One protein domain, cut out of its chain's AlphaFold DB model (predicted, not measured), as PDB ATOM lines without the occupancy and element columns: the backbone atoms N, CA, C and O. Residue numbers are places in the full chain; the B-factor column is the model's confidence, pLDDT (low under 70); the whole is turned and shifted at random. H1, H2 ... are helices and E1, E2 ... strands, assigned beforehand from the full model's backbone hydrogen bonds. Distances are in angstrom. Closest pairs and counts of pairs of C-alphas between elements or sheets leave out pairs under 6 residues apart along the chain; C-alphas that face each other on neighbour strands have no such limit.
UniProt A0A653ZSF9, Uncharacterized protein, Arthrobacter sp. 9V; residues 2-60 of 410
ATOM      1  N   VAL A   2      92.315 103.580  89.691       72.25
ATOM      2  CA  VAL A   2      91.898 104.265  88.432       72.25
ATOM      3  C   VAL A   2      91.394 105.685  88.714       72.25
ATOM      4  O   VAL A   2      91.853 106.632  88.087       72.25
ATOM      5  N   LEU A   3      90.540 105.837  89.729       72.00
ATOM      6  CA  LEU A   3      90.084 107.143  90.207       72.00
ATOM      7  C   LEU A   3      91.257 108.055  90.625       72.00
ATOM      8  O   LEU A   3      91.225 109.247  90.363       72.00
ATOM      9  N   SER A   4      92.322 107.477  91.194       67.94
ATOM     10  CA  SER A   4      93.522 108.184  91.677       67.94
ATOM     11  C   SER A   4      94.273 108.859  90.559       67.94
ATOM     12  O   SER A   4      94.698 110.004  90.655       67.94
ATOM     13  N   VAL A   5      94.437 108.095  89.490       79.62
ATOM     14  CA  VAL A   5      95.155 108.517  88.305       79.62
ATOM     15  C   VAL A   5      94.353 109.593  87.573       79.62
ATOM     16  O   VAL A   5      94.930 110.560  87.097       79.62
ATOM     17  N   VAL A   6      93.019 109.487  87.559       81.19
ATOM     18  CA  VAL A   6      92.150 110.542  87.014       81.19
ATOM     19  C   VAL A   6      92.181 111.806  87.886       81.19
ATOM     20  O   VAL A   6      92.274 112.904  87.343       81.19
ATOM     21  N   ALA A   7      92.168 111.666  89.216       70.88
ATOM     22  CA  ALA A   7      92.223 112.784  90.163       70.88
ATOM     23  C   ALA A   7      93.520 113.600  90.055       70.88
ATOM     24  O   ALA A   7      93.497 114.821  90.183       70.88
ATOM     25  N   ARG A   8      94.650 112.937  89.769       75.75
ATOM     26  CA  ARG A   8      95.959 113.583  89.570       75.75
ATOM     27  C   ARG A   8      95.993 114.518  88.349       75.75
ATOM     28  O   ARG A   8      96.858 115.388  88.276       75.75
ATOM     29  N   GLY A   9      95.061 114.349  87.409       72.44
ATOM     30  CA  GLY A   9      95.048 115.050  86.127       72.44
ATOM     31  C   GLY A   9      96.105 114.526  85.145       72.44
ATOM     32  O   GLY A   9      96.924 113.674  85.475       72.44
ATOM     33  N   GLY A  10      96.085 115.034  83.910       80.88
ATOM     34  CA  GLY A  10      96.972 114.575  82.831       80.88
ATOM     35  C   GLY A  10      96.359 113.467  81.964       80.88
ATOM     36  O   GLY A  10      95.139 113.408  81.785       80.88
ATOM     37  N   ASP A  11      97.200 112.609  81.377       87.06
ATOM     38  CA  ASP A  11      96.747 111.490  80.539       87.06
ATOM     39  C   ASP A  11      96.511 110.233  81.385       87.06
ATOM     40  O   ASP A  11      97.294 109.280  81.393       87.06
ATOM     41  N   ALA A  12      95.371 110.223  82.076       87.38
ATOM     42  CA  ALA A  12      95.002 109.129  82.963       87.38
ATOM     43  C   ALA A  12      94.944 107.757  82.261       87.38
ATOM     44  O   ALA A  12      95.117 106.715  82.897       87.38
ATOM     45  N   PHE A  13      94.704 107.727  80.945       87.25
ATOM     46  CA  PHE A  13      94.695 106.480  80.189       87.25
ATOM     47  C   PHE A  13      96.109 105.929  80.002       87.25
ATOM     48  O   PHE A  13      96.324 104.728  80.195       87.25
ATOM     49  N   ALA A  14      97.064 106.784  79.632       88.25
ATOM     50  CA  ALA A  14      98.462 106.389  79.495       88.25
ATOM     51  C   ALA A  14      99.043 105.903  80.830       88.25
ATOM     52  O   ALA A  14      99.690 104.855  80.864       88.25
ATOM     53  N   ASP A  15      98.726 106.592  81.923       88.69
ATOM     54  CA  ASP A  15      99.210 106.261  83.264       88.69
ATOM     55  C   ASP A  15      98.667 104.911  83.760       88.69
ATOM     56  O   ASP A  15      99.433 104.039  84.171       88.69
ATOM     57  N   VAL A  16      97.351 104.668  83.641       88.44
ATOM     58  CA  VAL A  16      96.765 103.352  83.970       88.44
ATOM     59  C   VAL A  16      97.342 102.258  83.071       88.44
ATOM     60  O   VAL A  16      97.589 101.141  83.529       88.44
ATOM     61  N   ARG A  17      97.584 102.555  81.790       90.75
ATOM     62  CA  ARG A  17      98.184 101.598  80.856       90.75
ATOM     63  C   ARG A  17      99.613 101.232  81.257       90.75
ATOM     64  O   ARG A  17      99.939 100.048  81.196       90.75
ATOM     65  N   SER A  18     100.439 102.199  81.656       91.75
ATOM     66  CA  SER A  18     101.792 101.936  82.162       91.75
ATOM     67  C   SER A  18     101.726 101.067  83.417       91.75
ATOM     68  O   SER A  18     102.304  99.990  83.419       91.75
ATOM     69  N   LEU A  19     100.886 101.395  84.404       89.00
ATOM     70  CA  LEU A  19     100.730 100.577  85.621       89.00
ATOM     71  C   LEU A  19     100.339  99.113  85.338       89.00
ATOM     72  O   LEU A  19     100.806  98.184  85.999       89.00
ATOM     73  N   VAL A  20      99.479  98.888  84.343       92.81
ATOM     74  CA  VAL A  20      99.008  97.546  83.971       92.81
ATOM     75  C   VAL A  20     100.064  96.733  83.213       92.81
ATOM     76  O   VAL A  20     100.040  95.501  83.293       92.81
ATOM     77  N   TYR A  21     100.967  97.378  82.472       91.88
ATOM     78  CA  TYR A  21     101.911  96.692  81.582       91.88
ATOM     79  C   TYR A  21     103.383  96.771  82.009       91.88
ATOM     80  O   TYR A  21     104.137  95.869  81.649       91.88
ATOM     81  N   ASP A  22     103.769  97.760  82.810       93.31
ATOM     82  CA  ASP A  22     105.109  97.935  83.382       93.31
ATOM     83  C   ASP A  22     105.194  97.257  84.756       93.31
ATOM     84  O   ASP A  22     105.502  97.859  85.781       93.31
ATOM     85  N   ASN A  23     104.881  95.964  84.781       86.62
ATOM     86  CA  ASN A  23     105.017  95.113  85.956       86.62
ATOM     87  C   ASN A  23     105.534  93.724  85.554       86.62
ATOM     88  O   ASN A  23     105.512  93.338  84.385       86.62
ATOM     89  N   HIS A  24     105.984  92.959  86.546       91.25
ATOM     90  CA  HIS A  24     106.580  91.634  86.351       91.25
ATOM     91  C   HIS A  24     105.537  90.505  86.235       91.25
ATOM     92  O   HIS A  24     105.890  89.327  86.296       91.25
ATOM     93  N   GLU A  25     104.249  90.833  86.084       90.50
ATOM     94  CA  GLU A  25     103.191  89.829  86.000       90.50
ATOM     95  C   GLU A  25     103.144  89.145  84.622       90.50
ATOM     96  O   GLU A  25     103.414  89.766  83.589       90.50
ATOM     97  N   PRO A  26     102.724  87.868  84.550       93.81
ATOM     98  CA  PRO A  26     102.520  87.179  83.284       93.81
ATOM     99  C   PRO A  26     101.496  87.889  82.393       93.81
ATOM    100  O   PRO A  26     100.501  88.447  82.864       93.81
ATOM    101  N   ARG A  27     101.663  87.763  81.069       92.94
ATOM    102  CA  ARG A  27     100.813  88.439  80.072       92.94
ATOM    103  C   ARG A  27      99.313  88.186  80.259       92.94
ATOM    104  O   ARG A  27      98.503  89.074  80.012       92.94
ATOM    105  N   SER A  28      98.936  86.987  80.700       91.00
ATOM    106  CA  SER A  28      97.545  86.631  80.999       91.00
ATOM    107  C   SER A  28      96.955  87.467  82.141       91.00
ATOM    108  O   SER A  28      95.819  87.928  82.023       91.00
ATOM    109  N   ARG A  29      97.722  87.721  83.209       85.38
ATOM    110  CA  ARG A  29      97.302  88.573  84.330       85.38
ATOM    111  C   ARG A  29      97.292  90.049  83.951       85.38
ATOM    112  O   ARG A  29      96.312  90.715  84.258       85.38
ATOM    113  N   GLN A  30      98.276  90.529  83.187       91.06
ATOM    114  CA  GLN A  30      98.254  91.896  82.644       91.06
ATOM    115  C   GLN A  30      96.992  92.156  81.803       91.06
ATOM    116  O   GLN A  30      96.353  93.197  81.920       91.06
ATOM    117  N   LEU A  31      96.573  91.190  80.975       91.06
ATOM    118  CA  LEU A  31      95.330  91.292  80.202       91.06
ATOM    119  C   LEU A  31      94.073  91.263  81.086       91.06
ATOM    120  O   LEU A  31      93.106  91.965  80.787       91.06
ATOM    121  N   ALA A  32      94.073  90.477  82.167       82.69
ATOM    122  CA  ALA A  32      92.984  90.478  83.144       82.69
ATOM    123  C   ALA A  32      92.889  91.826  83.882       82.69
ATOM    124  O   ALA A  32      91.798  92.382  83.999       82.69
ATOM    125  N   MET A  33      94.028  92.392  84.289       86.75
ATOM    126  CA  MET A  33      94.126  93.725  84.890       86.75
ATOM    127  C   MET A  33      93.659  94.815  83.919       86.75
ATOM    128  O   MET A  33      92.859  95.660  84.305       86.75
ATOM    129  N   ALA A  34      94.059  94.751  82.643       89.31
ATOM    130  CA  ALA A  34      93.601  95.679  81.607       89.31
ATOM    131  C   ALA A  34      92.077  95.631  81.429       89.31
ATOM    132  O   ALA A  34      91.417  96.667  81.380       89.31
ATOM    133  N   ARG A  35      91.496  94.424  81.366       85.00
ATOM    134  CA  ARG A  35      90.039  94.249  81.294       85.00
ATOM    135  C   ARG A  35      89.349  94.827  82.525       85.00
ATOM    136  O   ARG A  35      88.373  95.548  82.368       85.00
ATOM    137  N   ARG A  36      89.872  94.558  83.724       77.81
ATOM    138  CA  ARG A  36      89.323  95.091  84.975       77.81
ATOM    139  C   ARG A  36      89.398  96.618  85.021       77.81
ATOM    140  O   ARG A  36      88.403  97.251  85.347       77.81
ATOM    141  N   ALA A  37      90.515  97.212  84.606       82.88
ATOM    142  CA  ALA A  37      90.676  98.662  84.521       82.88
ATOM    143  C   ALA A  37      89.677  99.307  83.543       82.88
ATOM    144  O   ALA A  37      89.106 100.349  83.853       82.88
ATOM    145  N   LEU A  38      89.415  98.672  82.392       85.69
ATOM    146  CA  LEU A  38      88.408  99.138  81.432       85.69
ATOM    147  C   LEU A  38      86.976  99.012  81.963       85.69
ATOM    148  O   LEU A  38      86.163  99.897  81.707       85.69
ATOM    149  N   VAL A  39      86.664  97.931  82.689       77.12
ATOM    150  CA  VAL A  39      85.364  97.767  83.358       77.12
ATOM    151  C   VAL A  39      85.171  98.882  84.381       77.12
ATOM    152  O   VAL A  39      84.193  99.611  84.269       77.12
ATOM    153  N   ILE A  40      86.149  99.098  85.268       74.81
ATOM    154  CA  ILE A  40      86.121 100.172  86.273       74.81
ATOM    155  C   ILE A  40      85.939 101.540  85.602       74.81
ATOM    156  O   ILE A  40      85.041 102.288  85.969       74.81
ATOM    157  N   ALA A  41      86.736 101.863  84.578       80.19
ATOM    158  CA  ALA A  41      86.610 103.135  83.865       80.19
ATOM    159  C   ALA A  41      85.213 103.317  83.249       80.19
ATOM    160  O   ALA A  41      84.644 104.402  83.305       80.19
ATOM    161  N   ARG A  42      84.629 102.251  82.689       78.31
ATOM    162  CA  ARG A  42      83.283 102.297  82.112       78.31
ATOM    163  C   ARG A  42      82.203 102.465  83.179       78.31
ATOM    164  O   ARG A  42      81.276 103.237  82.952       78.31
ATOM    165  N   THR A  43      82.335 101.795  84.322       69.62
ATOM    166  CA  THR A  43      81.453 101.979  85.483       69.62
ATOM    167  C   THR A  43      81.498 103.429  85.963       69.62
ATOM    168  O   THR A  43      80.449 104.051  86.095       69.62
ATOM    169  N   LEU A  44      82.695 104.007  86.109       75.50
ATOM    170  CA  LEU A  44      82.884 105.392  86.554       75.50
ATOM    171  C   LEU A  44      82.318 106.427  85.567       75.50
ATOM    172  O   LEU A  44      81.738 107.423  85.994       75.50
ATOM    173  N   ILE A  45      82.443 106.194  84.256       78.94
ATOM    174  CA  ILE A  45      81.833 107.059  83.228       78.94
ATOM    175  C   ILE A  45      80.306 106.962  83.278       78.94
ATOM    176  O   ILE A  45      79.615 107.978  83.238       78.94
ATOM    177  N   ASN A  46      79.766 105.745  83.375       70.25
ATOM    178  CA  ASN A  46      78.319 105.526  83.435       70.25
ATOM    179  C   ASN A  46      77.702 106.148  84.695       70.25
ATOM    180  O   ASN A  46      76.628 106.737  84.617       70.25
ATOM    181  N   ALA A  47      78.407 106.054  85.823       59.84
ATOM    182  CA  ALA A  47      78.032 106.672  87.090       59.84
ATOM    183  C   ALA A  47      78.267 108.195  87.118       59.84
ATOM    184  O   ALA A  47      78.015 108.820  88.139       59.84
ATOM    185  N   ARG A  48      78.745 108.803  86.016       70.12
ATOM    186  CA  ARG A  48      79.089 110.232  85.925       70.12
ATOM    187  C   ARG A  48      80.016 110.689  87.054       70.12
ATOM    188  O   ARG A  48      79.830 111.775  87.593       70.12
ATOM    189  N   VAL A  49      81.004 109.866  87.397       66.38
ATOM    190  CA  VAL A  49      82.081 110.191  88.353       66.38
ATOM    191  C   VAL A  49      83.305 110.735  87.627       66.38
ATOM    192  O   VAL A  49      84.016 111.600  88.135       66.38
ATOM    193  N   ILE A  50      83.555 110.211  86.427       79.00
ATOM    194  CA  ILE A  50      84.559 110.738  85.512       79.00
ATOM    195  C   ILE A  50      83.894 111.063  84.183       79.00
ATOM    196  O   ILE A  50      83.071 110.299  83.676       79.00
ATOM    197  N   GLU A  51      84.296 112.165  83.577       84.75
ATOM    198  CA  GLU A  51      83.900 112.530  82.227       84.75
ATOM    199  C   GLU A  51      85.115 112.692  81.329       84.75
ATOM    200  O   GLU A  51      86.249 112.846  81.785       84.75
ATOM    201  N   LYS A  52      84.871 112.640  80.021       85.56
ATOM    202  CA  LYS A  52      85.896 112.892  79.018       85.56
ATOM    203  C   LYS A  52      85.658 114.259  78.390       85.56
ATOM    204  O   LYS A  52      84.757 114.401  77.568       85.56
ATOM    205  N   VAL A  53      86.504 115.228  78.731       81.50
ATOM    206  CA  VAL A  53      86.471 116.597  78.195       81.50
ATOM    207  C   VAL A  53      87.750 116.838  77.404       81.50
ATOM    208  O   VAL A  53      88.849 116.594  77.900       81.50
ATOM    209  N   ASP A  54      87.612 117.262  76.148       79.69
ATOM    210  CA  ASP A  54      88.731 117.545  75.234       79.69
ATOM    211  C   ASP A  54      89.756 116.406  75.101       79.69
ATOM    212  O   ASP A  54      90.949 116.619  74.908       79.69
ATOM    213  N   GLY A  55      89.293 115.158  75.213       77.75
ATOM    214  CA  GLY A  55      90.152 113.979  75.106       77.75
ATOM    215  C   GLY A  55      90.748 113.486  76.427       77.75
ATOM    216  O   GLY A  55      91.207 112.345  76.453       77.75
ATOM    217  N   ALA A  56      90.667 114.265  77.508       81.12
ATOM    218  CA  ALA A  56      91.185 113.920  78.831       81.12
ATOM    219  C   ALA A  56      90.068 113.459  79.777       81.12
ATOM    220  O   ALA A  56      88.957 113.989  79.735       81.12
ATOM    221  N   TYR A  57      90.366 112.484  80.638       84.88
ATOM    222  CA  TYR A  57      89.456 112.083  81.711       84.88
ATOM    223  C   TYR A  57      89.619 113.022  82.906       84.88
ATOM    224  O   TYR A  57      90.744 113.286  83.323       84.88
ATOM    225  N   ARG A  58      88.507 113.524  83.443       82.56
ATOM    226  CA  ARG A  58      88.460 114.399  84.623       82.56
ATOM    227  C   ARG A  58      87.344 113.942  85.551       82.56
ATOM    228  O   ARG A  58      86.404 113.297  85.094       82.56
ATOM    229  N   LEU A  59      87.455 114.262  86.835       78.38
ATOM    230  CA  LEU A  59      86.383 114.020  87.798       78.38
ATOM    231  C   LEU A  59      85.263 115.044  87.584       78.38
ATOM    232  O   LEU A  59      85.538 116.225  87.397       78.38
ATOM    233  N   THR A  60      84.018 114.582  87.598       68.88
ATOM    234  CA  THR A  60      82.800 115.416  87.513       68.88
ATOM    235  C   THR A  60      82.317 115.907  88.873       68.88
ATOM    236  O   THR A  60      81.411 116.733  88.937       68.88
TER     237      THR A  60
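Overview. This is residues 2 to 60 of the 410 residues of an uncharacterized protein of Arthrobacter sp. 9V (UniProt A0A653ZSF9). A long helical hairpin, H2 folded back beside H3, has a small strand hairpin, E1 and E2, at one end, and short H1 packs on H2 and E2. The printed part has 59 residues with three named helices, then two named strands in an antiparallel sheet, E1 - E2. It is mostly helix and compact, radius of gyration of the C-alphas 11.8 A, spanning 35 by 21 by 17 A.

Along the chain. Find E1 at residues 50 to 53 and E2 at 56 to 59, ending at C-alpha 59 (86.383, 114.020, 87.798). H3, residues 27 to 46, runs 28.4 A from C-alpha 27 (100.813, 88.439, 80.072); H2 is residues 12 to 21, H1 residues 2 to 7.

Arrangement. In the hairpin E1 and E2, N 51 and O 58 are within hydrogen-bond range, 2.8 A. The closest C-alphas of H1 and E2, Val 6 and Arg 58, are 5.8 A apart. H2 and H3, a helical hairpin, touch at a shallow tilt of 23 degrees, opposite ways; their closest C-alphas, Val 20 and Gln 30, are 5.9 A apart. Every O i to N i+4 pair is within range in H1, H2 and H3.

Size, cuts and confidence. The farthest C-alphas, Pro 26 and Thr 60, are 34.7 A apart. The printed part has no cut; pLDDT is under 70 at residues 4, 43, 47, 49 and 60.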